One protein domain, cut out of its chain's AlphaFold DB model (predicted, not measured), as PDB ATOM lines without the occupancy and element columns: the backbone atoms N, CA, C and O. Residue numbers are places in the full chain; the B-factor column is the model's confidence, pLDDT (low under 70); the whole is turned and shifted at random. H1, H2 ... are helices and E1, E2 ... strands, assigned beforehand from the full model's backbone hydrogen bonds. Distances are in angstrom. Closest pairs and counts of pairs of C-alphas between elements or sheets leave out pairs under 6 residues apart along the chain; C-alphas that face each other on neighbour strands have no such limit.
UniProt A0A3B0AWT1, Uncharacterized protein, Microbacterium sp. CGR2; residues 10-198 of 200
ATOM      1  N   LEU A  10     -52.159  19.223 -45.842       93.62
ATOM      2  CA  LEU A  10     -51.829  18.752 -44.503       93.62
ATOM      3  C   LEU A  10     -51.135  19.859 -43.705       93.62
ATOM      4  O   LEU A  10     -50.410  20.701 -44.250       93.62
ATOM      5  N   ASP A  11     -51.354  19.836 -42.396       95.75
ATOM      6  CA  ASP A  11     -50.637  20.685 -41.452       95.75
ATOM      7  C   ASP A  11     -49.242  20.127 -41.108       95.75
ATOM      8  O   ASP A  11     -48.838  19.041 -41.537       95.75
ATOM      9  N   ALA A  12     -48.490  20.884 -40.307       95.06
ATOM     10  CA  ALA A  12     -47.130  20.525 -39.916       95.06
ATOM     11  C   ALA A  12     -47.042  19.233 -39.097       95.06
ATOM     12  O   ALA A  12     -46.101  18.461 -39.279       95.06
ATOM     13  N   ALA A  13     -48.015  18.960 -38.224       94.25
ATOM     14  CA  ALA A  13     -48.011  17.742 -37.419       94.25
ATOM     15  C   ALA A  13     -48.285  16.509 -38.292       94.25
ATOM     16  O   ALA A  13     -47.658  15.460 -38.126       94.25
ATOM     17  N   GLN A  14     -49.184  16.647 -39.264       95.31
ATOM     18  CA  GLN A  14     -49.491  15.612 -40.240       95.31
ATOM     19  C   GLN A  14     -48.301  15.338 -41.169       95.31
ATOM     20  O   GLN A  14     -47.958  14.173 -41.376       95.31
ATOM     21  N   TRP A  15     -47.617  16.370 -41.677       95.25
ATOM     22  CA  TRP A  15     -46.403  16.177 -42.480       95.25
ATOM     23  C   TRP A  15     -45.254  15.558 -41.683       95.25
ATOM     24  O   TRP A  15     -44.569  14.682 -42.213       95.25
ATOM     25  N   ALA A  16     -45.089  15.926 -40.410       93.81
ATOM     26  CA  ALA A  16     -44.128  15.270 -39.526       93.81
ATOM     27  C   ALA A  16     -44.442  13.772 -39.371       93.81
ATOM     28  O   ALA A  16     -43.556  12.929 -39.518       93.81
ATOM     29  N   ALA A  17     -45.715  13.411 -39.173       93.69
ATOM     30  CA  ALA A  17     -46.139  12.011 -39.104       93.69
ATOM     31  C   ALA A  17     -45.866  11.245 -40.414       93.69
ATOM     32  O   ALA A  17     -45.395  10.104 -40.373       93.69
ATOM     33  N   VAL A  18     -46.098  11.871 -41.576       94.00
ATOM     34  CA  VAL A  18     -45.722  11.308 -42.885       94.00
ATOM     35  C   VAL A  18     -44.206  11.123 -42.983       94.00
ATOM     36  O   VAL A  18     -43.756  10.078 -43.452       94.00
ATOM     37  N   GLY A  19     -43.417  12.083 -42.498       94.75
ATOM     38  CA  GLY A  19     -41.960  11.988 -42.441       94.75
ATOM     39  C   GLY A  19     -41.483  10.773 -41.644       94.75
ATOM     40  O   GLY A  19     -40.685   9.979 -42.142       94.75
ATOM     41  N   VAL A  20     -42.036  10.563 -40.447       95.19
ATOM     42  CA  VAL A  20     -41.738   9.386 -39.611       95.19
ATOM     43  C   VAL A  20     -42.141   8.085 -40.309       95.19
ATOM     44  O   VAL A  20     -41.395   7.103 -40.288       95.19
ATOM     45  N   TRP A  21     -43.307   8.056 -40.955       93.88
ATOM     46  CA  TRP A  21     -43.763   6.884 -41.703       93.88
ATOM     47  C   TRP A  21     -42.852   6.564 -42.903       93.88
ATOM     48  O   TRP A  21     -42.473   5.405 -43.086       93.88
ATOM     49  N   LEU A  22     -42.414   7.571 -43.662       94.62
ATOM     50  CA  LEU A  22     -41.449   7.396 -44.752       94.62
ATOM     51  C   LEU A  22     -40.080   6.926 -44.244       94.62
ATOM     52  O   LEU A  22     -39.472   6.054 -44.868       94.62
ATOM     53  N   ALA A  23     -39.616   7.438 -43.099       94.50
ATOM     54  CA  ALA A  23     -38.373   6.986 -42.478       94.50
ATOM     55  C   ALA A  23     -38.440   5.487 -42.138       94.50
ATOM     56  O   ALA A  23     -37.535   4.737 -42.500       94.50
ATOM     57  N   LYS A  24     -39.551   5.026 -41.540       93.38
ATOM     58  CA  LYS A  24     -39.797   3.595 -41.269       93.38
ATOM     59  C   LYS A  24     -39.735   2.759 -42.543       93.38
ATOM     60  O   LYS A  24     -39.089   1.715 -42.550       93.38
ATOM     61  N   ILE A  25     -40.380   3.213 -43.619       92.25
ATOM     62  CA  ILE A  25     -40.363   2.502 -44.905       92.25
ATOM     63  C   ILE A  25     -38.938   2.363 -45.431       92.25
ATOM     64  O   ILE A  25     -38.548   1.257 -45.799       92.25
ATOM     65  N   LEU A  26     -38.156   3.446 -45.455       92.81
ATOM     66  CA  LEU A  26     -36.778   3.399 -45.945       92.81
ATOM     67  C   LEU A  26     -35.908   2.471 -45.097       92.81
ATOM     68  O   LEU A  26     -35.175   1.655 -45.654       92.81
ATOM     69  N   LEU A  27     -36.013   2.558 -43.770       92.06
ATOM     70  CA  LEU A  27     -35.243   1.714 -42.859       92.06
ATOM     71  C   LEU A  27     -35.599   0.236 -43.025       92.06
ATOM     72  O   LEU A  27     -34.698  -0.589 -43.121       92.06
ATOM     73  N   PHE A  28     -36.883  -0.110 -43.150       90.19
ATOM     74  CA  PHE A  28     -37.287  -1.493 -43.408       90.19
ATOM     75  C   PHE A  28     -36.886  -1.976 -44.800       90.19
ATOM     76  O   PHE A  28     -36.384  -3.090 -44.930       90.19
ATOM     77  N   ALA A  29     -37.070  -1.156 -45.835       89.06
ATOM     78  CA  ALA A  29     -36.744  -1.532 -47.207       89.06
ATOM     79  C   ALA A  29     -35.236  -1.744 -47.414       89.06
ATOM     80  O   ALA A  29     -34.828  -2.572 -48.232       89.06
ATOM     81  N   THR A  30     -34.414  -1.008 -46.669       89.75
ATOM     82  CA  THR A  30     -32.953  -1.081 -46.761       89.75
ATOM     83  C   THR A  30     -32.311  -1.921 -45.661       89.75
ATOM     84  O   THR A  30     -31.092  -2.072 -45.644       89.75
ATOM     85  N   HIS A  31     -33.103  -2.519 -44.769       89.31
ATOM     86  CA  HIS A  31     -32.587  -3.366 -43.701       89.31
ATOM     87  C   HIS A  31     -31.838  -4.584 -44.271       89.31
ATOM     88  O   HIS A  31     -32.298  -5.224 -45.217       89.31
ATOM     89  N   GLU A  32     -30.716  -4.975 -43.661       87.75
ATOM     90  CA  GLU A  32     -29.888  -6.096 -44.145       87.75
ATOM     91  C   GLU A  32     -30.664  -7.425 -44.224       87.75
ATOM     92  O   GLU A  32     -30.469  -8.229 -45.141       87.75
ATOM     93  N   ARG A  33     -31.602  -7.607 -43.285       89.25
ATOM     94  CA  ARG A  33     -32.510  -8.762 -43.172       89.25
ATOM     95  C   ARG A  33     -33.798  -8.636 -43.996       89.25
ATOM     96  O   ARG A  33     -34.668  -9.489 -43.862       89.25
ATOM     97  N   ALA A  34     -33.969  -7.574 -44.784       88.81
ATOM     98  CA  ALA A  34     -35.143  -7.433 -45.637       88.81
ATOM     99  C   ALA A  34     -35.129  -8.502 -46.738       88.81
ATOM    100  O   ALA A  34     -34.139  -8.657 -47.455       88.81
ATOM    101  N   GLU A  35     -36.241  -9.213 -46.894       89.12
ATOM    102  CA  GLU A  35     -36.430 -10.222 -47.934       89.12
ATOM    103  C   GLU A  35     -37.659  -9.879 -48.771       89.12
ATOM    104  O   GLU A  35     -38.762  -9.687 -48.261       89.12
ATOM    105  N   TYR A  36     -37.462  -9.808 -50.082       86.69
ATOM    106  CA  TYR A  36     -38.515  -9.540 -51.049       86.69
ATOM    107  C   TYR A  36     -38.998 -10.846 -51.674       86.69
ATOM    108  O   TYR A  36     -38.220 -11.769 -51.893       86.69
ATOM    109  N   GLN A  37     -40.279 -10.931 -52.027       90.06
ATOM    110  CA  GLN A  37     -40.811 -12.133 -52.682       90.06
ATOM    111  C   GLN A  37     -40.171 -12.379 -54.058       90.06
ATOM    112  O   GLN A  37     -40.056 -13.520 -54.497       90.06
ATOM    113  N   HIS A  38     -39.745 -11.315 -54.744       88.62
ATOM    114  CA  HIS A  38     -39.184 -11.404 -56.085       88.62
ATOM    115  C   HIS A  38     -37.647 -11.548 -56.047       88.62
ATOM    116  O   HIS A  38     -36.968 -10.632 -55.568       88.62
ATOM    117  N   PRO A  39     -37.062 -12.623 -56.613       88.75
ATOM    118  CA  PRO A  39     -35.615 -12.863 -56.577       88.75
ATOM    119  C   PRO A  39     -34.775 -11.729 -57.176       88.75
ATOM    120  O   PRO A  39     -33.746 -11.363 -56.618       88.75
ATOM    121  N   GLU A  40     -35.233 -11.123 -58.275       86.62
ATOM    122  CA  GLU A  40     -34.515  -9.996 -58.893       86.62
ATOM    123  C   GLU A  40     -34.519  -8.739 -58.012       86.62
ATOM    124  O   GLU A  40     -33.538  -8.002 -58.001       86.62
ATOM    125  N   ILE A  41     -35.576  -8.518 -57.217       84.44
ATOM    126  CA  ILE A  41     -35.593  -7.405 -56.259       84.44
ATOM    127  C   ILE A  41     -34.587  -7.688 -55.147       84.44
ATOM    128  O   ILE A  41     -33.811  -6.806 -54.811       84.44
ATOM    129  N   ASN A  42     -34.516  -8.925 -54.637       85.69
ATOM    130  CA  ASN A  42     -33.487  -9.295 -53.660       85.69
ATOM    131  C   ASN A  42     -32.064  -9.119 -54.196       85.69
ATOM    132  O   ASN A  42     -31.207  -8.640 -53.461       85.69
ATOM    133  N   ARG A  43     -31.808  -9.480 -55.461       85.81
ATOM    134  CA  ARG A  43     -30.481  -9.341 -56.082       85.81
ATOM    135  C   ARG A  43     -30.033  -7.883 -56.170       85.81
ATOM    136  O   ARG A  43     -28.853  -7.602 -55.994       85.81
ATOM    137  N   HIS A  44     -30.961  -6.979 -56.468       84.81
ATOM    138  CA  HIS A  44     -30.675  -5.563 -56.699       84.81
ATOM    139  C   HIS A  44     -31.104  -4.657 -55.541       84.81
ATOM    140  O   HIS A  44     -31.133  -3.435 -55.703       84.81
ATOM    141  N   ARG A  45     -31.447  -5.229 -54.378       84.56
ATOM    142  CA  ARG A  45     -31.891  -4.442 -53.229       84.56
ATOM    143  C   ARG A  45     -30.760  -3.554 -52.733       84.56
ATOM    144  O   ARG A  45     -29.600  -3.959 -52.676       84.56
ATOM    145  N   ILE A  46     -31.126  -2.349 -52.328       84.38
ATOM    146  CA  ILE A  46     -30.217  -1.449 -51.633       84.38
ATOM    147  C   ILE A  46     -30.174  -1.910 -50.180       84.38
ATOM    148  O   ILE A  46     -31.213  -1.955 -49.526       84.38
ATOM    149  N   VAL A  47     -28.990  -2.261 -49.686       85.94
ATOM    150  CA  VAL A  47     -28.766  -2.537 -48.263       85.94
ATOM    151  C   VAL A  47     -28.169  -1.282 -47.643       85.94
ATOM    152  O   VAL A  47     -27.107  -0.823 -48.059       85.94
ATOM    153  N   GLY A  48     -28.898  -0.696 -46.702       82.88
ATOM    154  CA  GLY A  48     -28.481   0.469 -45.941       82.88
ATOM    155  C   GLY A  48     -27.654   0.046 -44.734       82.88
ATOM    156  O   GLY A  48     -27.921  -0.977 -44.106       82.88
ATOM    157  N   ASP A  49     -26.657   0.853 -44.399       84.12
ATOM    158  CA  ASP A  49     -25.753   0.611 -43.276       84.12
ATOM    159  C   ASP A  49     -26.284   1.285 -42.002       84.12
ATOM    160  O   ASP A  49     -25.746   2.279 -41.535       84.12
ATOM    161  N   TRP A  50     -27.426   0.820 -41.492       87.62
ATOM    162  CA  TRP A  50     -28.155   1.469 -40.387       87.62
ATOM    163  C   TRP A  50     -28.054   0.727 -39.047       87.62
ATOM    164  O   TRP A  50     -28.575   1.200 -38.046       87.62
ATOM    165  N   ASN A  51     -27.367  -0.413 -39.010       77.38
ATOM    166  CA  ASN A  51     -27.319  -1.349 -37.878       77.38
ATOM    167  C   ASN A  51     -26.722  -0.786 -36.572       77.38
ATOM    168  O   ASN A  51     -26.999  -1.338 -35.510       77.38
ATOM    169  N   THR A  52     -25.925   0.285 -36.628       79.94
ATOM    170  CA  THR A  52     -25.361   0.930 -35.428       79.94
ATOM    171  C   THR A  52     -26.211   2.067 -34.862       79.94
ATOM    172  O   THR A  52     -25.856   2.576 -33.805       79.94
ATOM    173  N   GLU A  53     -27.289   2.488 -35.535       85.56
ATOM    174  CA  GLU A  53     -28.102   3.615 -35.052       85.56
ATOM    175  C   GLU A  53     -29.247   3.176 -34.141       85.56
ATOM    176  O   GLU A  53     -29.885   2.139 -34.350       85.56
ATOM    177  N   ASP A  54     -29.546   4.021 -33.155       86.62
ATOM    178  CA  ASP A  54     -30.689   3.847 -32.269       86.62
ATOM    179  C   ASP A  54     -31.966   4.435 -32.892       86.62
ATOM    180  O   ASP A  54     -32.135   5.649 -33.035       86.62
ATOM    181  N   PHE A  55     -32.898   3.551 -33.248       87.19
ATOM    182  CA  PHE A  55     -34.208   3.908 -33.795       87.19
ATOM    183  C   PHE A  55     -35.365   3.726 -32.807       87.19
ATOM    184  O   PHE A  55     -36.524   3.684 -33.223       87.19
ATOM    185  N   THR A  56     -35.095   3.616 -31.505       89.44
ATOM    186  CA  THR A  56     -36.143   3.488 -30.474       89.44
ATOM    187  C   THR A  56     -37.163   4.631 -30.510       89.44
ATOM    188  O   THR A  56     -38.352   4.399 -30.267       89.44
ATOM    189  N   TRP A  57     -36.752   5.827 -30.940       91.06
ATOM    190  CA  TRP A  57     -37.630   6.986 -31.136       91.06
ATOM    191  C   TRP A  57     -38.809   6.711 -32.090       91.06
ATOM    192  O   TRP A  57     -39.919   7.196 -31.874       91.06
ATOM    193  N   LEU A  58     -38.625   5.842 -33.095       90.31
ATOM    194  CA  LEU A  58     -39.688   5.443 -34.028       90.31
ATOM    195  C   LEU A  58     -40.837   4.683 -33.353       90.31
ATOM    196  O   LEU A  58     -41.931   4.590 -33.925       90.31
ATOM    197  N   VAL A  59     -40.573   4.083 -32.193       87.06
ATOM    198  CA  VAL A  59     -41.501   3.220 -31.454       87.06
ATOM    199  C   VAL A  59     -42.100   3.960 -30.265       87.06
ATOM    200  O   VAL A  59     -43.302   3.858 -30.033       87.06
ATOM    201  N   ASN A  60     -41.284   4.730 -29.547       89.12
ATOM    202  CA  ASN A  60     -41.687   5.370 -28.297       89.12
ATOM    203  C   ASN A  60     -42.427   6.701 -28.497       89.12
ATOM    204  O   ASN A  60     -43.040   7.204 -27.559       89.12
ATOM    205  N   GLY A  61     -42.406   7.256 -29.715       83.94
ATOM    206  CA  GLY A  61     -43.000   8.564 -30.003       83.94
ATOM    207  C   GLY A  61     -42.114   9.739 -29.590       83.94
ATOM    208  O   GLY A  61     -42.588  10.874 -29.568       83.94
ATOM    209  N   ASP A  62     -40.844   9.471 -29.282       91.31
ATOM    210  CA  ASP A  62     -39.835  10.502 -29.069       91.31
ATOM    211  C   ASP A  62     -39.592  11.285 -30.375       91.31
ATOM    212  O   ASP A  62     -39.804  10.749 -31.473       91.31
ATOM    213  N   PRO A  63     -39.159  12.556 -30.291       91.56
ATOM    214  CA  PRO A  63     -38.822  13.327 -31.479       91.56
ATOM    215  C   PRO A  63     -37.702  12.646 -32.287       91.56
ATOM    216  O   PRO A  63     -36.837  11.984 -31.702       91.56
ATOM    217  N   PRO A  64     -37.681  12.822 -33.623       93.25
ATOM    218  CA  PRO A  64     -36.568  12.361 -34.440       93.25
ATOM    219  C   PRO A  64     -35.231  12.941 -33.941       93.25
ATOM    220  O   PRO A  64     -35.201  14.085 -33.476       93.25
ATOM    221  N   PRO A  65     -34.121  12.187 -34.035       93.31
ATOM    222  CA  PRO A  65     -32.809  12.710 -33.681       93.31
ATOM    223  C   PRO A  65     -32.432  13.914 -34.559       93.31
ATOM    224  O   PRO A  65     -32.671  13.868 -35.768       93.31
ATOM    225  N   PRO A  66     -31.767  14.942 -34.001       91.38
ATOM    226  CA  PRO A  66     -31.392  16.146 -34.750       91.38
ATOM    227  C   PRO A  66     -30.381  15.876 -35.877       91.38
ATOM    228  O   PRO A  66     -30.346  16.609 -36.864       91.38
ATOM    229  N   ASP A  67     -29.589  14.810 -35.750       91.12
ATOM    230  CA  ASP A  67     -28.616  14.359 -36.753       91.12
ATOM    231  C   ASP A  67     -29.256  13.524 -37.878       91.12
ATOM    232  O   ASP A  67     -28.570  13.017 -38.769       91.12
ATOM    233  N   LEU A  68     -30.579  13.348 -37.848       94.12
ATOM    234  CA  LEU A  68     -31.335  12.666 -38.886       94.12
ATOM    235  C   LEU A  68     -32.018  13.698 -39.791       94.12
ATOM    236  O   LEU A  68     -32.478  14.749 -39.363       94.12
ATOM    237  N   SER A  69     -32.135  13.418 -41.080       95.44
ATOM    238  CA  SER A  69     -32.981  14.215 -41.972       95.44
ATOM    239  C   SER A  69     -33.678  13.338 -42.985       95.44
ATOM    240  O   SER A  69     -33.105  12.364 -43.476       95.44
ATOM    241  N   LEU A  70     -34.915  13.707 -43.311       96.69
ATOM    242  CA  LEU A  70     -35.675  13.069 -44.376       96.69
ATOM    243  C   LEU A  70     -36.115  14.124 -45.381       96.69
ATOM    244  O   LEU A  70     -36.995  14.936 -45.098       96.69
ATOM    245  N   TRP A  71     -35.512  14.087 -46.563       96.88
ATOM    246  CA  TRP A  71     -35.839  14.988 -47.657       96.88
ATOM    247  C   TRP A  71     -36.742  14.312 -48.673       96.88
ATOM    248  O   TRP A  71     -36.508  13.163 -49.056       96.88
ATOM    249  N   VAL A  72     -37.740  15.053 -49.148       96.38
ATOM    250  CA  VAL A  72     -38.664  14.603 -50.187       96.38
ATOM    251  C   VAL A  72     -38.765  15.612 -51.317       96.38
ATOM    252  O   VAL A  72     -38.812  16.819 -51.089       96.38
ATOM    253  N   PHE A  73     -38.846  15.119 -52.548       95.44
ATOM    254  CA  PHE A  73     -39.239  15.922 -53.704       95.44
ATOM    255  C   PHE A  73     -40.077  15.090 -54.669       95.44
ATOM    256  O   PHE A  73     -39.960  13.863 -54.716       95.44
ATOM    257  N   ARG A  74     -40.906  15.750 -55.482       94.94
ATOM    258  CA  ARG A  74     -41.667  15.061 -56.527       94.94
ATOM    259  C   ARG A  74     -40.747  14.630 -57.656       94.94
ATOM    260  O   ARG A  74     -40.107  15.460 -58.294       94.94
ATOM    261  N   ALA A  75     -40.716  13.333 -57.921       92.88
ATOM    262  CA  ALA A  75     -39.823  12.712 -58.882       92.88
ATOM    263  C   ALA A  75     -40.601  12.124 -60.064       92.88
ATOM    264  O   ALA A  75     -41.543  11.349 -59.895       92.88
ATOM    265  N   SER A  76     -40.182  12.452 -61.284       90.62
ATOM    266  CA  SER A  76     -40.592  11.729 -62.481       90.62
ATOM    267  C   SER A  76     -39.925  10.353 -62.507       90.62
ATOM    268  O   SER A  76     -38.888  10.136 -61.888       90.62
ATOM    269  N   GLN A  77     -40.476   9.418 -63.282       83.69
ATOM    270  CA  GLN A  77     -39.832   8.117 -63.520       83.69
ATOM    271  C   GLN A  77     -38.671   8.197 -64.522       83.69
ATOM    272  O   GLN A  77     -38.030   7.194 -64.830       83.69
ATOM    273  N   THR A  78     -38.415   9.380 -65.076       85.81
ATOM    274  CA  THR A  78     -37.414   9.596 -66.113       85.81
ATOM    275  C   THR A  78     -36.174  10.248 -65.528       85.81
ATOM    276  O   THR A  78     -36.236  11.139 -64.678       85.81
ATOM    277  N   LYS A  79     -35.011   9.818 -66.020       86.25
ATOM    278  CA  LYS A  79     -33.770  10.556 -65.799       86.25
ATOM    279  C   LYS A  79     -33.778  11.827 -66.647       86.25
ATOM    280  O   LYS A  79     -34.346  11.855 -67.737       86.25
ATOM    281  N   GLY A  80     -33.124  12.863 -66.149       88.00
ATOM    282  CA  GLY A  80     -32.996  14.152 -66.814       88.00
ATOM    283  C   GLY A  80     -31.746  14.890 -66.354       88.00
ATOM    284  O   GLY A  80     -30.842  14.293 -65.761       88.00
ATOM    285  N   ALA A  81     -31.694  16.191 -66.633       83.56
ATOM    286  CA  ALA A  81     -30.609  17.040 -66.159       83.56
ATOM    287  C   ALA A  81     -30.595  17.076 -64.623       83.56
ATOM    288  O   ALA A  81     -31.625  17.330 -63.986       83.56
ATOM    289  N   ARG A  82     -29.419  16.820 -64.045       83.00
ATOM    290  CA  ARG A  82     -29.184  16.963 -62.606       83.00
ATOM    291  C   ARG A  82     -29.381  18.429 -62.218       83.00
ATOM    292  O   ARG A  82     -29.077  19.327 -63.000       83.00
ATOM    293  N   ARG A  83     -29.920  18.663 -61.025       82.19
ATOM    294  CA  ARG A  83     -30.117  20.007 -60.463       82.19
ATOM    295  C   ARG A  83     -29.049  20.347 -59.439       82.19
ATOM    296  O   ARG A  83     -28.670  21.506 -59.344       82.19
ATOM    297  N   ALA A  84     -28.563  19.349 -58.708       81.88
ATOM    298  CA  ALA A  84     -27.456  19.517 -57.786       81.88
ATOM    299  C   ALA A  84     -26.689  18.207 -57.583       81.88
ATOM    300  O   ALA A  84     -27.268  17.117 -57.603       81.88
ATOM    301  N   LEU A  85     -25.391  18.343 -57.337       81.44
ATOM    302  CA  LEU A  85     -24.548  17.322 -56.734       81.44
ATOM    303  C   LEU A  85     -24.297  17.734 -55.282       81.44
ATOM    304  O   LEU A  85     -23.868  18.852 -55.032       81.44
ATOM    305  N   VAL A  86     -24.570  16.870 -54.315       80.69
ATOM    306  CA  VAL A  86     -24.331  17.148 -52.896       80.69
ATOM    307  C   VAL A  86     -23.237  16.217 -52.408       80.69
ATOM    308  O   VAL A  86     -23.349  14.997 -52.517       80.69
ATOM    309  N   LEU A  87     -22.158  16.797 -51.892       78.88
ATOM    310  CA  LEU A  87     -21.125  16.045 -51.194       78.88
ATOM    311  C   LEU A  87     -21.701  15.581 -49.856       78.88
ATOM    312  O   LEU A  87     -22.194  16.395 -49.097       78.88
ATOM    313  N   PHE A  88     -21.669  14.286 -49.579       83.31
ATOM    314  CA  PHE A  88     -22.139  13.706 -48.327       83.31
ATOM    315  C   PHE A  88     -21.141  12.609 -47.937       83.31
ATOM    316  O   PHE A  88     -21.086  11.587 -48.617       83.31
ATOM    317  N   PRO A  89     -20.293  12.809 -46.919       80.31
ATOM    318  CA  PRO A  89     -19.201  11.884 -46.622       80.31
ATOM    319  C   PRO A  89     -19.695  10.469 -46.315       80.31
ATOM    320  O   PRO A  89     -20.874  10.236 -46.048       80.31
ATOM    321  N   ARG A  90     -18.778   9.500 -46.323       81.88
ATOM    322  CA  ARG A  90     -19.017   8.191 -45.687       81.88
ATOM    323  C   ARG A  90     -18.672   8.191 -44.206       81.88
ATOM    324  O   ARG A  90     -19.397   7.608 -43.411       81.88
ATOM    325  N   SER A  91     -17.584   8.856 -43.860       80.62
ATOM    326  CA  SER A  91     -17.119   9.031 -42.495       80.62
ATOM    327  C   SER A  91     -16.310  10.312 -42.398       80.62
ATOM    328  O   SER A  91     -15.859  10.838 -43.419       80.62
ATOM    329  N   VAL A  92     -16.138  10.791 -41.176       77.25
ATOM    330  CA  VAL A  92     -15.378  11.989 -40.834       77.25
ATOM    331  C   VAL A  92     -14.740  11.760 -39.465       77.25
ATOM    332  O   VAL A  92     -15.381  11.188 -38.587       77.25
ATOM    333  N   LYS A  93     -13.493  12.193 -39.267       75.06
ATOM    334  CA  LYS A  93     -12.818  12.087 -37.968       75.06
ATOM    335  C   LYS A  93     -13.282  13.198 -37.017       75.06
ATOM    336  O   LYS A  93     -13.279  14.365 -37.399       75.06
ATOM    337  N   THR A  94     -13.692  12.842 -35.805       72.62
ATOM    338  CA  THR A  94     -14.135  13.757 -34.742       72.62
ATOM    339  C   THR A  94     -12.953  14.273 -33.916       72.62
ATOM    340  O   THR A  94     -11.802  13.874 -34.109       72.62
ATOM    341  N   SER A  95     -13.218  15.210 -33.004       70.12
ATOM    342  CA  SER A  95     -12.194  15.906 -32.210       70.12
ATOM    343  C   SER A  95     -11.470  15.085 -31.169       70.12
ATOM    344  O   SER A  95     -10.322  15.374 -30.837       70.12
ATOM    345  N   ASP A  96     -12.131  14.051 -30.691       73.25
ATOM    346  CA  ASP A  96     -11.589  12.997 -29.847       73.25
ATOM    347  C   ASP A  96     -10.789  11.952 -30.646       73.25
ATOM    348  O   ASP A  96     -10.140  11.091 -30.058       73.25
ATOM    349  N   GLY A  97     -10.768  12.059 -31.978       72.94
ATOM    350  CA  GLY A  97     -10.039  11.170 -32.873       72.94
ATOM    351  C   GLY A  97     -10.829   9.956 -33.360       72.94
ATOM    352  O   GLY A  97     -10.263   9.169 -34.123       72.94
ATOM    353  N   GLU A  98     -12.101   9.827 -32.978       81.69
ATOM    354  CA  GLU A  98     -13.004   8.767 -33.435       81.69
ATOM    355  C   GLU A  98     -13.508   9.009 -34.870       81.69
ATOM    356  O   GLU A  98     -13.346  10.089 -35.441       81.69
ATOM    357  N   LEU A  99     -14.096   7.988 -35.500       80.81
ATOM    358  CA  LEU A  99     -14.761   8.135 -36.800       80.81
ATOM    359  C   LEU A  99     -16.272   8.252 -36.610       80.81
ATOM    360  O   LEU A  99     -16.934   7.304 -36.194       80.81
ATOM    361  N   ALA A 100     -16.830   9.390 -37.009       83.44
ATOM    362  CA  ALA A 100     -18.263   9.566 -37.169       83.44
ATOM    363  C   ALA A 100     -18.696   9.085 -38.557       83.44
ATOM    364  O   ALA A 100     -18.185   9.547 -39.580       83.44
ATOM    365  N   PHE A 101     -19.652   8.158 -38.604       86.00
ATOM    366  CA  PHE A 101     -20.153   7.578 -39.849       86.00
ATOM    367  C   PHE A 101     -21.413   8.290 -40.332       86.00
ATOM    368  O   PHE A 101     -22.351   8.531 -39.581       86.00
ATOM    369  N   PHE A 102     -21.439   8.586 -41.624       88.88
ATOM    370  CA  PHE A 102     -22.531   9.269 -42.304       88.88
ATOM    371  C   PHE A 102     -23.328   8.244 -43.099       88.88
ATOM    372  O   PHE A 102     -22.765   7.477 -43.885       88.88
ATOM    373  N   LYS A 103     -24.653   8.241 -42.976       91.50
ATOM    374  CA  LYS A 103     -25.512   7.216 -43.600       91.50
ATOM    375  C   LYS A 103     -26.523   7.865 -44.515       91.50
ATOM    376  O   LYS A 103     -26.947   8.988 -44.283       91.50
ATOM    377  N   LEU A 104     -26.836   7.192 -45.613       91.31
ATOM    378  CA  LEU A 104     -27.747   7.711 -46.621       91.31
ATOM    379  C   LEU A 104     -28.492   6.553 -47.260       91.31
ATOM    380  O   LEU A 104     -27.901   5.537 -47.625       91.31
ATOM    381  N   SER A 105     -29.793   6.711 -47.427       91.81
ATOM    382  CA  SER A 105     -30.618   5.802 -48.207       91.81
ATOM    383  C   SER A 105     -31.614   6.609 -49.013       91.81
ATOM    384  O   SER A 105     -32.283   7.490 -48.479       91.81
ATOM    385  N   THR A 106     -31.706   6.301 -50.301       91.25
ATOM    386  CA  THR A 106     -32.623   6.967 -51.220       91.25
ATOM    387  C   THR A 106     -33.502   5.929 -51.893       91.25
ATOM    388  O   THR A 106     -33.012   4.913 -52.385       91.25
ATOM    389  N   LEU A 107     -34.800   6.206 -51.943       89.12
ATOM    390  CA  LEU A 107     -35.787   5.402 -52.651       89.12
ATOM    391  C   LEU A 107     -36.744   6.335 -53.390       89.12
ATOM    392  O   LEU A 107     -37.070   7.414 -52.904       89.12
ATOM    393  N   THR A 108     -37.224   5.917 -54.558       88.69
ATOM    394  CA  THR A 108     -38.364   6.572 -55.207       88.69
ATOM    395  C   THR A 108     -39.601   5.710 -55.006       88.69
ATOM    396  O   THR A 108     -39.631   4.565 -55.453       88.69
ATOM    397  N   LEU A 109     -40.611   6.258 -54.335       84.25
ATOM    398  CA  LEU A 109     -41.881   5.598 -54.052       84.25
ATOM    399  C   LEU A 109     -43.001   6.445 -54.647       84.25
ATOM    400  O   LEU A 109     -43.091   7.627 -54.345       84.25
ATOM    401  N   GLU A 110     -43.840   5.860 -55.502       83.69
ATOM    402  CA  GLU A 110     -45.067   6.506 -55.996       83.69
ATOM    403  C   GLU A 110     -44.895   7.967 -56.478       83.69
ATOM    404  O   GLU A 110     -45.695   8.849 -56.171       83.69
ATOM    405  N   GLY A 111     -43.823   8.260 -57.221       88.62
ATOM    406  CA  GLY A 111     -43.587   9.600 -57.777       88.62
ATOM    407  C   GLY A 111     -43.006  10.629 -56.800       88.62
ATOM    408  O   GLY A 111     -42.943  11.812 -57.137       88.62
ATOM    409  N   ILE A 112     -42.541  10.206 -55.622       92.12
ATOM    410  CA  ILE A 112     -41.679  11.011 -54.748       92.12
ATOM    411  C   ILE A 112     -40.327  10.328 -54.577       92.12
ATOM    412  O   ILE A 112     -40.238   9.112 -54.421       92.12
ATOM    413  N   SER A 113     -39.259  11.114 -54.624       94.00
ATOM    414  CA  SER A 113     -37.940  10.679 -54.182       94.00
ATOM    415  C   SER A 113     -37.798  11.027 -52.712       94.00
ATOM    416  O   SER A 113     -38.060  12.163 -52.319       94.00
ATOM    417  N   VAL A 114     -37.399  10.043 -51.920       95.19
ATOM    418  CA  VAL A 114     -37.226  10.141 -50.478       95.19
ATOM    419  C   VAL A 114     -35.777   9.821 -50.171       95.19
ATOM    420  O   VAL A 114     -35.264   8.790 -50.604       95.19
ATOM    421  N   THR A 115     -35.110  10.703 -49.438       95.44
ATOM    422  CA  THR A 115     -33.742  10.498 -48.969       95.44
ATOM    423  C   THR A 115     -33.699  10.622 -47.456       95.44
ATOM    424  O   THR A 115     -34.003  11.684 -46.926       95.44
ATOM    425  N   LEU A 116     -33.301   9.545 -46.781       95.75
ATOM    426  CA  LEU A 116     -33.010   9.521 -45.351       95.75
ATOM    427  C   LEU A 116     -31.498   9.625 -45.149       95.75
ATOM    428  O   LEU A 116     -30.745   8.885 -45.789       95.75
ATOM    429  N   ALA A 117     -31.064  10.516 -44.266       94.25
ATOM    430  CA  ALA A 117     -29.661  10.817 -44.031       94.25
ATOM    431  C   ALA A 117     -29.341  10.927 -42.539       94.25
ATOM    432  O   ALA A 117     -30.048  11.628 -41.824       94.25
ATOM    433  N   TRP A 118     -28.262  10.275 -42.107       93.31
ATOM    434  CA  TRP A 118     -27.632  10.453 -40.796       93.31
ATOM    435  C   TRP A 118     -26.345  11.249 -40.963       93.31
ATOM    436  O   TRP A 118     -25.473  10.846 -41.744       93.31
ATOM    437  N   HIS A 119     -26.250  12.378 -40.274       89.88
ATOM    438  CA  HIS A 119     -25.180  13.365 -40.409       89.88
ATOM    439  C   HIS A 119     -24.726  13.876 -39.030       89.88
ATOM    440  O   HIS A 119     -24.931  15.038 -38.691       89.88
ATOM    441  N   PRO A 120     -24.087  13.015 -38.219       87.06
ATOM    442  CA  PRO A 120     -23.766  13.320 -36.826       87.06
ATOM    443  C   PRO A 120     -22.909  14.584 -36.706       87.06
ATOM    444  O   PRO A 120     -21.802  14.651 -37.248       87.06
ATOM    445  N   GLY A 121     -23.431  15.592 -36.001       80.06
ATOM    446  CA  GLY A 121     -22.717  16.841 -35.740       80.06
ATOM    447  C   GLY A 121     -22.456  17.704 -36.980       80.06
ATOM    448  O   GLY A 121     -21.618  18.609 -36.915       80.06
ATOM    449  N   TRP A 122     -23.142  17.459 -38.107       80.94
ATOM    450  CA  TRP A 122     -22.945  18.222 -39.344       80.94
ATOM    451  C   TRP A 122     -24.257  18.645 -40.006       80.94
ATOM    452  O   TRP A 122     -24.936  17.867 -40.665       80.94
ATOM    453  N   ALA A 123     -24.560  19.940 -39.952       82.06
ATOM    454  CA  ALA A 123     -25.711  20.496 -40.654       82.06
ATOM    455  C   ALA A 123     -25.595  20.373 -42.191       82.06
ATOM    456  O   ALA A 123     -24.659  20.886 -42.813       82.06
ATOM    457  N   VAL A 124     -26.616  19.790 -42.823       83.38
ATOM    458  CA  VAL A 124     -26.713  19.647 -44.286       83.38
ATOM    459  C   VAL A 124     -27.734  20.635 -44.856       83.38
ATOM    460  O   VAL A 124     -28.926  20.547 -44.569       83.38
ATOM    461  N   ALA A 125     -27.293  21.569 -45.707       84.06
ATOM    462  CA  ALA A 125     -28.196  22.490 -46.400       84.06
ATOM    463  C   ALA A 125     -28.686  21.873 -47.719       84.06
ATOM    464  O   ALA A 125     -28.089  22.060 -48.778       84.06
ATOM    465  N   HIS A 126     -29.800  21.137 -47.668       87.56
ATOM    466  CA  HIS A 126     -30.333  20.478 -48.859       87.56
ATOM    467  C   HIS A 126     -30.730  21.509 -49.937       87.56
ATOM    468  O   HIS A 126     -31.671  22.281 -49.734       87.56
ATOM    469  N   PRO A 127     -30.090  21.518 -51.119       88.31
ATOM    470  CA  PRO A 127     -30.224  22.628 -52.060       88.31
ATOM    471  C   PRO A 127     -31.628  22.765 -52.642       88.31
ATOM    472  O   PRO A 127     -32.093  23.883 -52.837       88.31
ATOM    473  N   LEU A 128     -32.336  21.649 -52.852       91.19
ATOM    474  CA  LEU A 128     -33.734  21.709 -53.290       91.19
ATOM    475  C   LEU A 128     -34.679  22.187 -52.185       91.19
ATOM    476  O   LEU A 128     -35.747  22.689 -52.503       91.19
ATOM    477  N   VAL A 129     -34.316  22.040 -50.906       93.06
ATOM    478  CA  VAL A 129     -35.121  22.613 -49.814       93.06
ATOM    479  C   VAL A 129     -34.902  24.119 -49.798       93.06
ATOM    480  O   VAL A 129     -35.864  24.880 -49.820       93.06
ATOM    481  N   THR A 130     -33.643  24.557 -49.893       90.19
ATOM    482  CA  THR A 130     -33.281  25.978 -49.994       90.19
ATOM    483  C   THR A 130     -33.948  26.677 -51.183       90.19
ATOM    484  O   THR A 130     -34.334  27.836 -51.063       90.19
ATOM    485  N   SER A 131     -34.116  25.996 -52.323       89.69
ATOM    486  CA  SER A 131     -34.795  26.544 -53.507       89.69
ATOM    487  C   SER A 131     -36.318  26.340 -53.527       89.69
ATOM    488  O   SER A 131     -36.957  26.705 -54.515       89.69
ATOM    489  N   GLY A 132     -36.915  25.759 -52.478       92.88
ATOM    490  CA  GLY A 132     -38.364  25.525 -52.387       92.88
ATOM    491  C   GLY A 132     -38.900  24.427 -53.318       92.88
ATOM    492  O   GLY A 132     -40.082  24.407 -53.647       92.88
ATOM    493  N   GLN A 133     -38.038  23.521 -53.778       94.56
ATOM    494  CA  GLN A 133     -38.369  22.419 -54.692       94.56
ATOM    495  C   GLN A 133     -38.460  21.050 -53.990       94.56
ATOM    496  O   GLN A 133     -38.804  20.052 -54.623       94.56
ATOM    497  N   ALA A 134     -38.121  20.999 -52.705       95.56
ATOM    498  CA  ALA A 134     -38.157  19.832 -51.835       95.56
ATOM    499  C   ALA A 134     -38.539  20.261 -50.415       95.56
ATOM    500  O   ALA A 134     -38.398  21.434 -50.068       95.56
ATOM    501  N   TRP A 135     -38.937  19.304 -49.583       97.12
ATOM    502  CA  TRP A 135     -39.183  19.505 -48.153       97.12
ATOM    503  C   TRP A 135     -38.281  18.611 -47.305       97.12
ATOM    504  O   TRP A 135     -37.896  17.528 -47.738       97.12
ATOM    505  N   GLU A 136     -37.960  19.060 -46.094       96.81
ATOM    506  CA  GLU A 136     -37.394  18.227 -45.027       96.81
ATOM    507  C   GLU A 136     -38.520  17.946 -44.028       96.81
ATOM    508  O   GLU A 136     -39.095  18.886 -43.498       96.81
ATOM    509  N   LEU A 137     -38.912  16.685 -43.839       96.38
ATOM    510  CA  LEU A 137     -40.168  16.360 -43.150       96.38
ATOM    511  C   LEU A 137     -40.035  16.070 -41.652       96.38
ATOM    512  O   LEU A 137     -41.063  15.998 -40.988       96.38
ATOM    513  N   LEU A 138     -38.833  15.842 -41.112       95.25
ATOM    514  CA  LEU A 138     -38.692  15.443 -39.706       95.25
ATOM    515  C   LEU A 138     -38.604  16.640 -38.762       95.25
ATOM    516  O   LEU A 138     -39.101  16.561 -37.641       95.25
ATOM    517  N   HIS A 139     -38.004  17.742 -39.210       94.25
ATOM    518  CA  HIS A 139     -37.679  18.883 -38.357       94.25
ATOM    519  C   HIS A 139     -38.280  20.201 -38.851       94.25
ATOM    520  O   HIS A 139     -38.420  21.140 -38.065       94.25
ATOM    521  N   SER A 140     -38.651  20.295 -40.130       93.31
ATOM    522  CA  SER A 140     -39.210  21.525 -40.695       93.31
ATOM    523  C   SER A 140     -40.742  21.555 -40.588       93.31
ATOM    524  O   SER A 140     -41.404  20.562 -40.904       93.31
ATOM    525  N   PRO A 141     -41.344  22.696 -40.198       92.56
ATOM    526  CA  PRO A 141     -42.790  22.826 -40.019       92.56
ATOM    527  C   PRO A 141     -43.506  23.040 -41.364       92.56
ATOM    528  O   PRO A 141     -44.076  24.099 -41.616       92.56
ATOM    529  N   ASN A 142     -43.437  22.056 -42.262       93.69
ATOM    530  CA  ASN A 142     -44.051  22.165 -43.588       93.69
ATOM    531  C   ASN A 142     -45.575  22.194 -43.479       93.69
ATOM    532  O   ASN A 142     -46.168  21.416 -42.745       93.69
ATOM    533  N   THR A 143     -46.218  23.041 -44.268       94.00
ATOM    534  CA  THR A 143     -47.676  23.078 -44.413       94.00
ATOM    535  C   THR A 143     -48.003  23.162 -45.887       94.00
ATOM    536  O   THR A 143     -47.271  23.822 -46.628       94.00
ATOM    537  N   GLY A 144     -49.105  22.554 -46.306       93.88
ATOM    538  CA  GLY A 144     -49.546  22.628 -47.691       93.88
ATOM    539  C   GLY A 144     -49.748  21.259 -48.314       93.88
ATOM    540  O   GLY A 144     -49.859  20.240 -47.626       93.88
ATOM    541  N   ASN A 145     -49.709  21.243 -49.640       93.69
ATOM    542  CA  ASN A 145     -49.864  20.052 -50.452       93.69
ATOM    543  C   ASN A 145     -48.552  19.683 -51.166       93.69
ATOM    544  O   ASN A 145     -48.026  20.445 -51.979       93.69
ATOM    545  N   LEU A 146     -48.036  18.475 -50.914       91.75
ATOM    546  CA  LEU A 146     -46.801  17.987 -51.541       91.75
ATOM    547  C   LEU A 146     -46.916  17.934 -53.072       91.75
ATOM    548  O   LEU A 146     -45.915  18.107 -53.768       91.75
ATOM    549  N   ALA A 147     -48.130  17.733 -53.604       91.88
ATOM    550  CA  ALA A 147     -48.409  17.733 -55.039       91.88
ATOM    551  C   ALA A 147     -48.090  19.072 -55.730       91.88
ATOM    552  O   ALA A 147     -47.892  19.081 -56.947       91.88
ATOM    553  N   ASP A 148     -47.990  20.168 -54.975       93.31
ATOM    554  CA  ASP A 148     -47.698  21.502 -55.505       93.31
ATOM    555  C   ASP A 148     -46.197  21.734 -55.723       93.31
ATOM    556  O   ASP A 148     -45.805  22.665 -56.430       93.31
ATOM    557  N   LEU A 149     -45.338  20.856 -55.188       93.94
ATOM    558  CA  LEU A 149     -43.914  20.884 -55.507       93.94
ATOM    559  C   LEU A 149     -43.682  20.645 -57.012       93.94
ATOM    560  O   LEU A 149     -44.426  19.898 -57.668       93.94
ATOM    561  N   PRO A 150     -42.620  21.231 -57.591       94.00
ATOM    562  CA  PRO A 150     -42.270  20.981 -58.980       94.00
ATOM    563  C   PRO A 150     -41.907  19.509 -59.190       94.00
ATOM    564  O   PRO A 150     -41.207  18.901 -58.381       94.00
ATOM    565  N   LEU A 151     -42.339  18.944 -60.318       93.31
ATOM    566  CA  LEU A 151     -41.912  17.613 -60.737       93.31
ATOM    567  C   LEU A 151     -40.475  17.677 -61.271       93.31
ATOM    568  O   LEU A 151     -40.203  18.346 -62.270       93.31
ATOM    569  N   LEU A 152     -39.560  16.966 -60.620       93.44
ATOM    570  CA  LEU A 152     -38.143  16.918 -60.966       93.44
ATOM    571  C   LEU A 152     -37.760  15.548 -61.544       93.44
ATOM    572  O   LEU A 152     -38.426  14.560 -61.253       93.44
ATOM    573  N   PRO A 153     -36.678  15.436 -62.334       91.88
ATOM    574  CA  PRO A 153     -36.146  14.134 -62.736       91.88
ATOM    575  C   PRO A 153     -35.773  13.255 -61.536       91.88
ATOM    576  O   PRO A 153     -35.337  13.778 -60.509       91.88
ATOM    577  N   MET A 154     -35.843  11.925 -61.666       88.31
ATOM    578  CA  MET A 154     -35.500  11.023 -60.545       88.31
ATOM    579  C   MET A 154     -34.070  11.214 -60.016       88.31
ATOM    580  O   MET A 154     -33.786  10.954 -58.853       88.31
ATOM    581  N   ASN A 155     -33.167  11.685 -60.877       88.38
ATOM    582  CA  ASN A 155     -31.766  11.979 -60.589       88.38
ATOM    583  C   ASN A 155     -31.508  13.484 -60.396       88.38
ATOM    584  O   ASN A 155     -30.411  13.955 -60.693       88.38
ATOM    585  N   ALA A 156     -32.509  14.261 -59.968       90.38
ATOM    586  CA  ALA A 156     -32.356  15.698 -59.740       90.38
ATOM    587  C   ALA A 156     -31.280  16.022 -58.690       90.38
ATOM    588  O   ALA A 156     -30.583  17.024 -58.842       90.38
ATOM    589  N   ILE A 157     -31.118  15.161 -57.682       88.88
ATOM    590  CA  ILE A 157     -29.988  15.181 -56.752       88.88
ATOM    591  C   ILE A 157     -29.076  13.996 -57.046       88.88
ATOM    592  O   ILE A 157     -29.534  12.860 -57.168       88.88
ATOM    593  N   GLU A 158     -27.780  14.263 -57.112       86.62
ATOM    594  CA  GLU A 158     -26.738  13.250 -57.021       86.62
ATOM    595  C   GLU A 158     -26.017  13.394 -55.681       86.62
ATOM    596  O   GLU A 158     -25.611  14.490 -55.308       86.62
ATOM    597  N   TRP A 159     -25.853  12.291 -54.957       85.31
ATOM    598  CA  TRP A 159     -25.138  12.265 -53.686       85.31
ATOM    599  C   TRP A 159     -23.728  11.719 -53.912       85.31
ATOM    600  O   TRP A 159     -23.553  10.527 -54.167       85.31
ATOM    601  N   SER A 160     -22.717  12.581 -53.830       81.88
ATOM    602  CA  SER A 160     -21.316  12.163 -53.873       81.88
ATOM    603  C   SER A 160     -20.905  11.650 -52.501       81.88
ATOM    604  O   SER A 160     -21.011  12.379 -51.520       81.88
ATOM    605  N   ARG A 161     -20.424  10.406 -52.433       81.00
ATOM    606  CA  ARG A 161     -20.115   9.694 -51.181       81.00
ATOM    607  C   ARG A 161     -18.618   9.364 -51.023       81.00
ATOM    608  O   ARG A 161     -18.296   8.172 -50.931       81.00
ATOM    609  N   PRO A 162     -17.695  10.344 -51.051       71.25
ATOM    610  CA  PRO A 162     -16.271  10.069 -50.909       71.25
ATOM    611  C   PRO A 162     -15.876   9.766 -49.458       71.25
ATOM    612  O   PRO A 162     -16.612  10.053 -48.510       71.25
ATOM    613  N   TRP A 163     -14.691   9.175 -49.313       67.69
ATOM    614  CA  TRP A 163     -13.970   9.098 -48.045       67.69
ATOM    615  C   TRP A 163     -13.240  10.417 -47.832       67.69
ATOM    616  O   TRP A 163     -12.439  10.823 -48.674       67.69
ATOM    617  N   LEU A 164     -13.575  11.103 -46.746       67.62
ATOM    618  CA  LEU A 164     -13.089  12.440 -46.451       67.62
ATOM    619  C   LEU A 164     -12.446  12.432 -45.070       67.62
ATOM    620  O   LEU A 164     -13.015  11.889 -44.125       67.62
ATOM    621  N   GLU A 165     -11.285  13.059 -44.959       64.31
ATOM    622  CA  GLU A 165     -10.662  13.378 -43.678       64.31
ATOM    623  C   GLU A 165     -10.716  14.887 -43.482       64.31
ATOM    624  O   GLU A 165     -10.535  15.642 -44.441       64.31
ATOM    625  N   LEU A 166     -10.992  15.337 -42.258       64.88
ATOM    626  CA  LEU A 166     -10.889  16.759 -41.961       64.88
ATOM    627  C   LEU A 166      -9.419  17.176 -41.872       64.88
ATOM    628  O   LEU A 166      -8.559  16.379 -41.493       64.88
ATOM    629  N   ALA A 167      -9.141  18.435 -42.198       61.88
ATOM    630  CA  ALA A 167      -7.853  19.061 -41.936       61.88
ATOM    631  C   ALA A 167      -7.502  19.014 -40.437       61.88
ATOM    632  O   ALA A 167      -8.377  18.981 -39.569       61.88
ATOM    633  N   GLU A 168      -6.205  19.026 -40.132       57.94
ATOM    634  CA  GLU A 168      -5.699  18.952 -38.760       57.94
ATOM    635  C   GLU A 168      -6.295  20.084 -37.894       57.94
ATOM    636  O   GLU A 168      -6.243  21.256 -38.266       57.94
ATOM    637  N   ASN A 169      -6.850  19.729 -36.728       61.09
ATOM    638  CA  ASN A 169      -7.577  20.614 -35.798       61.09
ATOM    639  C   ASN A 169      -8.968  21.101 -36.250       61.09
ATOM    640  O   ASN A 169      -9.547  21.943 -35.562       61.09
ATOM    641  N   VAL A 170      -9.531  20.583 -37.347       60.91
ATOM    642  CA  VAL A 170     -10.937  20.836 -37.699       60.91
ATOM    643  C   VAL A 170     -11.820  19.687 -37.226       60.91
ATOM    644  O   VAL A 170     -11.497  18.517 -37.418       60.91
ATOM    645  N   LEU A 171     -12.927  20.035 -36.570       64.19
ATOM    646  CA  LEU A 171     -13.731  19.130 -35.760       64.19
ATOM    647  C   LEU A 171     -15.198  19.149 -36.199       64.19
ATOM    648  O   LEU A 171     -15.710  20.177 -36.632       64.19
ATOM    649  N   LEU A 172     -15.888  18.016 -36.045       67.94
ATOM    650  CA  LEU A 172     -17.348  17.961 -36.118       67.94
ATOM    651  C   LEU A 172     -17.954  18.477 -34.810       67.94
ATOM    652  O   LEU A 172     -18.032  17.752 -33.824       67.94
ATOM    653  N   ASP A 173     -18.377  19.732 -34.804       63.72
ATOM    654  CA  ASP A 173     -19.066  20.389 -33.685       63.72
ATOM    655  C   ASP A 173     -20.209  21.302 -34.182       63.72
ATOM    656  O   ASP A 173     -20.653  22.218 -33.489       63.72
ATOM    657  N   GLY A 174     -20.662  21.087 -35.421       61.22
ATOM    658  CA  GLY A 174     -21.610  21.962 -36.107       61.22
ATOM    659  C   GLY A 174     -21.018  23.278 -36.632       61.22
ATOM    660  O   GLY A 174     -21.744  24.018 -37.295       61.22
ATOM    661  N   SER A 175     -19.730  23.573 -36.399       58.41
ATOM    662  CA  SER A 175     -19.040  24.731 -36.997       58.41
ATOM    663  C   SER A 175     -18.625  24.507 -38.452       58.41
ATOM    664  O   SER A 175     -18.329  25.476 -39.155       58.41
ATOM    665  N   LEU A 176     -18.632  23.251 -38.924       62.38
ATOM    666  CA  LEU A 176     -18.358  22.948 -40.324       62.38
ATOM    667  C   LEU A 176     -19.358  23.678 -41.231       62.38
ATOM    668  O   LEU A 176     -20.572  23.607 -40.996       62.38
ATOM    669  N   PRO A 177     -18.881  24.340 -42.303       62.44
ATOM    670  CA  PRO A 177     -19.769  24.994 -43.240       62.44
ATOM    671  C   PRO A 177     -20.747  23.972 -43.819       62.44
ATOM    672  O   PRO A 177     -20.416  22.813 -44.100       62.44
ATOM    673  N   ARG A 178     -21.997  24.410 -43.962       67.62
ATOM    674  CA  ARG A 178     -23.073  23.564 -44.473       67.62
ATOM    675  C   ARG A 178     -22.742  23.114 -45.891       67.62
ATOM    676  O   ARG A 178     -22.261  23.895 -46.711       67.62
ATOM    677  N   LEU A 179     -23.077  21.869 -46.203       62.41
ATOM    678  CA  LEU A 179     -22.965  21.348 -47.560       62.41
ATOM    679  C   LEU A 179     -23.990  22.032 -48.471       62.41
ATOM    680  O   LEU A 179     -25.187  21.946 -48.212       62.41
ATOM    681  N   GLY A 180     -23.514  22.713 -49.515       57.59
ATOM    682  CA  GLY A 180     -24.334  23.301 -50.577       57.59
ATOM    683  C   GLY A 180     -24.340  22.454 -51.854       57.59
ATOM    684  O   GLY A 180     -23.608  21.470 -51.971       57.59
ATOM    685  N   ALA A 181     -25.159  22.843 -52.837       54.44
ATOM    686  CA  ALA A 181     -25.099  22.240 -54.167       54.44
ATOM    687  C   ALA A 181     -23.744  22.512 -54.832       54.44
ATOM    688  O   ALA A 181     -23.327  23.657 -54.977       54.44
ATOM    689  N   ILE A 182     -23.112  21.455 -55.324       56.59
ATOM    690  CA  ILE A 182     -22.040  21.507 -56.304       56.59
ATOM    691  C   ILE A 182     -22.721  21.553 -57.676       56.59
ATOM    692  O   ILE A 182     -23.164  20.539 -58.211       56.59
ATOM    693  N   THR A 183     -22.892  22.751 -58.226       51.78
ATOM    694  CA  THR A 183     -23.358  22.942 -59.608       51.78
ATOM    695  C   THR A 183     -22.138  23.261 -60.467       51.78
ATOM    696  O   THR A 183     -21.666  24.396 -60.458       51.78
ATOM    697  N   ASP A 184     -21.571  22.248 -61.125       45.19
ATOM    698  CA  ASP A 184     -20.474  22.368 -62.106       45.19
ATOM    699  C   ASP A 184     -19.203  23.124 -61.641       45.19
ATOM    700  O   ASP A 184     -18.362  23.507 -62.451       45.19
ATOM    701  N   SER A 185     -19.036  23.323 -60.331       41.81
ATOM    702  CA  SER A 185     -17.932  24.050 -59.685       41.81
ATOM    703  C   SER A 185     -17.103  23.119 -58.791       41.81
ATOM    704  O   SER A 185     -17.607  22.074 -58.380       41.81
ATOM    705  N   PRO A 186     -15.839  23.453 -58.465       51.19
ATOM    706  CA  PRO A 186     -15.084  22.725 -57.446       51.19
ATOM    707  C   PRO A 186     -15.839  22.715 -56.107       51.19
ATOM    708  O   PRO A 186     -16.696  23.567 -55.864       51.19
ATOM    709  N   ILE A 187     -15.508  21.748 -55.238       56.25
ATOM    710  CA  ILE A 187     -15.927  21.744 -53.825       56.25
ATOM    711  C   ILE A 187     -15.784  23.184 -53.293       56.25
ATOM    712  O   ILE A 187     -14.759  23.806 -53.589       56.25
ATOM    713  N   PRO A 188     -16.779  23.743 -52.572       55.72
ATOM    714  CA  PRO A 188     -16.681  25.099 -52.040       55.72
ATOM    715  C   PRO A 188     -15.318  25.318 -51.381       55.72
ATOM    716  O   PRO A 188     -14.882  24.462 -50.617       55.72
ATOM    717  N   THR A 189     -14.624  26.421 -51.674       53.34
ATOM    718  CA  THR A 189     -13.248  26.662 -51.186       53.34
ATOM    719  C   THR A 189     -13.132  26.512 -49.665       53.34
ATOM    720  O   THR A 189     -12.128  26.020 -49.156       53.34
ATOM    721  N   GLU A 190     -14.194  26.871 -48.943       55.69
ATOM    722  CA  GLU A 190     -14.313  26.700 -47.491       55.69
ATOM    723  C   GLU A 190     -14.256  25.229 -47.055       55.69
ATOM    724  O   GLU A 190     -13.683  24.923 -46.019       55.69
ATOM    725  N   LEU A 191     -14.786  24.310 -47.866       59.31
ATOM    726  CA  LEU A 191     -14.693  22.865 -47.657       59.31
ATOM    727  C   LEU A 191     -13.374  22.295 -48.200       59.31
ATOM    728  O   LEU A 191     -12.846  21.368 -47.605       59.31
ATOM    729  N   VAL A 192     -12.793  22.851 -49.272       58.19
ATOM    730  CA  VAL A 192     -11.479  22.418 -49.810       58.19
ATOM    731  C   VAL A 192     -10.357  22.586 -48.785       58.19
ATOM    732  O   VAL A 192      -9.478  21.736 -48.693       58.19
ATOM    733  N   ASN A 193     -10.395  23.658 -47.993       53.09
ATOM    734  CA  ASN A 193      -9.399  23.908 -46.946       53.09
ATOM    735  C   ASN A 193      -9.567  23.004 -45.716       53.09
ATOM    736  O   ASN A 193      -8.694  22.968 -44.856       53.09
ATOM    737  N   VAL A 194     -10.709  22.326 -45.618       56.59
ATOM    738  CA  VAL A 194     -11.144  21.590 -44.431       56.59
ATOM    739  C   VAL A 194     -11.257  20.094 -44.712       56.59
ATOM    740  O   VAL A 194     -11.307  19.313 -43.775       56.59
ATOM    741  N   ILE A 195     -11.278  19.683 -45.979       64.06
ATOM    742  CA  ILE A 195     -11.489  18.307 -46.413       64.06
ATOM    743  C   ILE A 195     -10.313  17.862 -47.277       64.06
ATOM    744  O   ILE A 195     -10.077  18.394 -48.363       64.06
ATOM    745  N   HIS A 196      -9.627  16.817 -46.833       60.47
ATOM    746  CA  HIS A 196      -8.627  16.102 -47.609       60.47
ATOM    747  C   HIS A 196      -9.198  14.774 -48.117       60.47
ATOM    748  O   HIS A 196     -10.055  14.151 -47.484       60.47
ATOM    749  N   ALA A 197      -8.732  14.337 -49.290       54.59
ATOM    750  CA  ALA A 197      -8.986  12.975 -49.739       54.59
ATOM    751  C   ALA A 197      -8.255  12.022 -48.784       54.59
ATOM    752  O   ALA A 197      -7.030  12.091 -48.687       54.59
ATOM    753  N   GLY A 198      -9.002  11.170 -48.078       47.31
ATOM    754  CA  GLY A 198      -8.408  10.170 -47.192       47.31
ATOM    755  C   GLY A 198      -7.544   9.198 -47.995       47.31
ATOM    756  O   GLY A 198      -7.977   8.695 -49.038       47.31
TER     757      GLY A 198
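What this domain is: This is residues 10 to 198 of the 200 residues of an uncharacterized protein of Microbacterium sp. CGR2 (UniProt A0A3B0AWT1). A small three-stranded sheet, E1 E6 E5, has one long helix, H1, crossing one of its faces; past one end of E5, where E4 runs on into it, a loose head holds the short strand pairs E3 with E4 and E8 with E9, and H5. Much of the rest is long loop, and residues 135 to 136 pair beside E1. The printed part has 189 residues, with 77 in named elements, under half: five helices and nine strands in the order H1 H2 H3 E1 E2 E3 E4 E5 E6 H4 E7 E8 H5 E9, a mixed class. The three-stranded sheet is antiparallel, as are the pairs E3 with E4 and E8 with E9; E2 with E7 is parallel. The whole is compact, with a radius of gyration of the C-alphas of 16.9 A and spans of 46 by 37 by 34 A.

Where its parts are: Start with the sheet: E1, residues 68 to 74, covers 20.6 A, E6, residues 112 to 118, 19.8 A, and E5, residues 103 to 109, 19.5 A. Find C-alpha 12 at (-47.130, 20.525, -39.916), where H1, residues 12 to 30, begins; it runs 26.7 A to C-alpha 30 at (-32.953, -1.081, -46.761). The short helices are H2 at residues 39 to 43, H3 at 57 to 60, H4 at 127 to 130 and H5 at 189 to 192. The short strands are E2 at 84 to 87, E3 at 91 to 93, E4 at 99 to 101, E7 at 157 to 160, E8 at 164 to 166 and E9 at 195 to 197, where C-alpha 197 stands at (-8.986, 12.975, -49.739).

How they stand to each other: In the sheet, look at N 71 and O 115, 2.9 A, between E1 and E6, and at N 105 and O 116, 2.9 A, in the hairpin E5 and E6. H1 is on this sheet in two layers, a helix on one face, at a height of 8.5 A; it runs across the strands, at 81 degrees to E1 on the local plane. Its closest C-alphas to E6 are Ala 23 and Leu 116, 6.6 A. H4 only grazes the sheet, with residues 128 to 129. H3 is close to H1 but not clearly touching, with the C-alphas of Val 20 and Leu 58 at 7.1 A; H2 is apart from H1. E2 and E7 have N 86 and O 158 at 2.8 A. The hairpin E3 and E4 has N 92 and O 100 at 2.9 A, and E8 and E9 have N 165 and O 196 at 3.0 A. The closest C-alphas of E3 and E8, Val 92 and Glu 165, are 5.7 A apart. H5 is apart from E7. In H1 and H2 every O i to N i+4 pair is within hydrogen-bond range; H3, H4 and H5 are too short for such a pair.

The domain as a whole: The two C-alphas farthest apart, those of Gln 37 and Asn 169, are 49.6 A apart. The printed part has no cut; its long links are H2 to H3, H4 to E7 and E8 to H5. Mean pLDDT of the printed part is 83.0, and residues 163 to 198 are under 70.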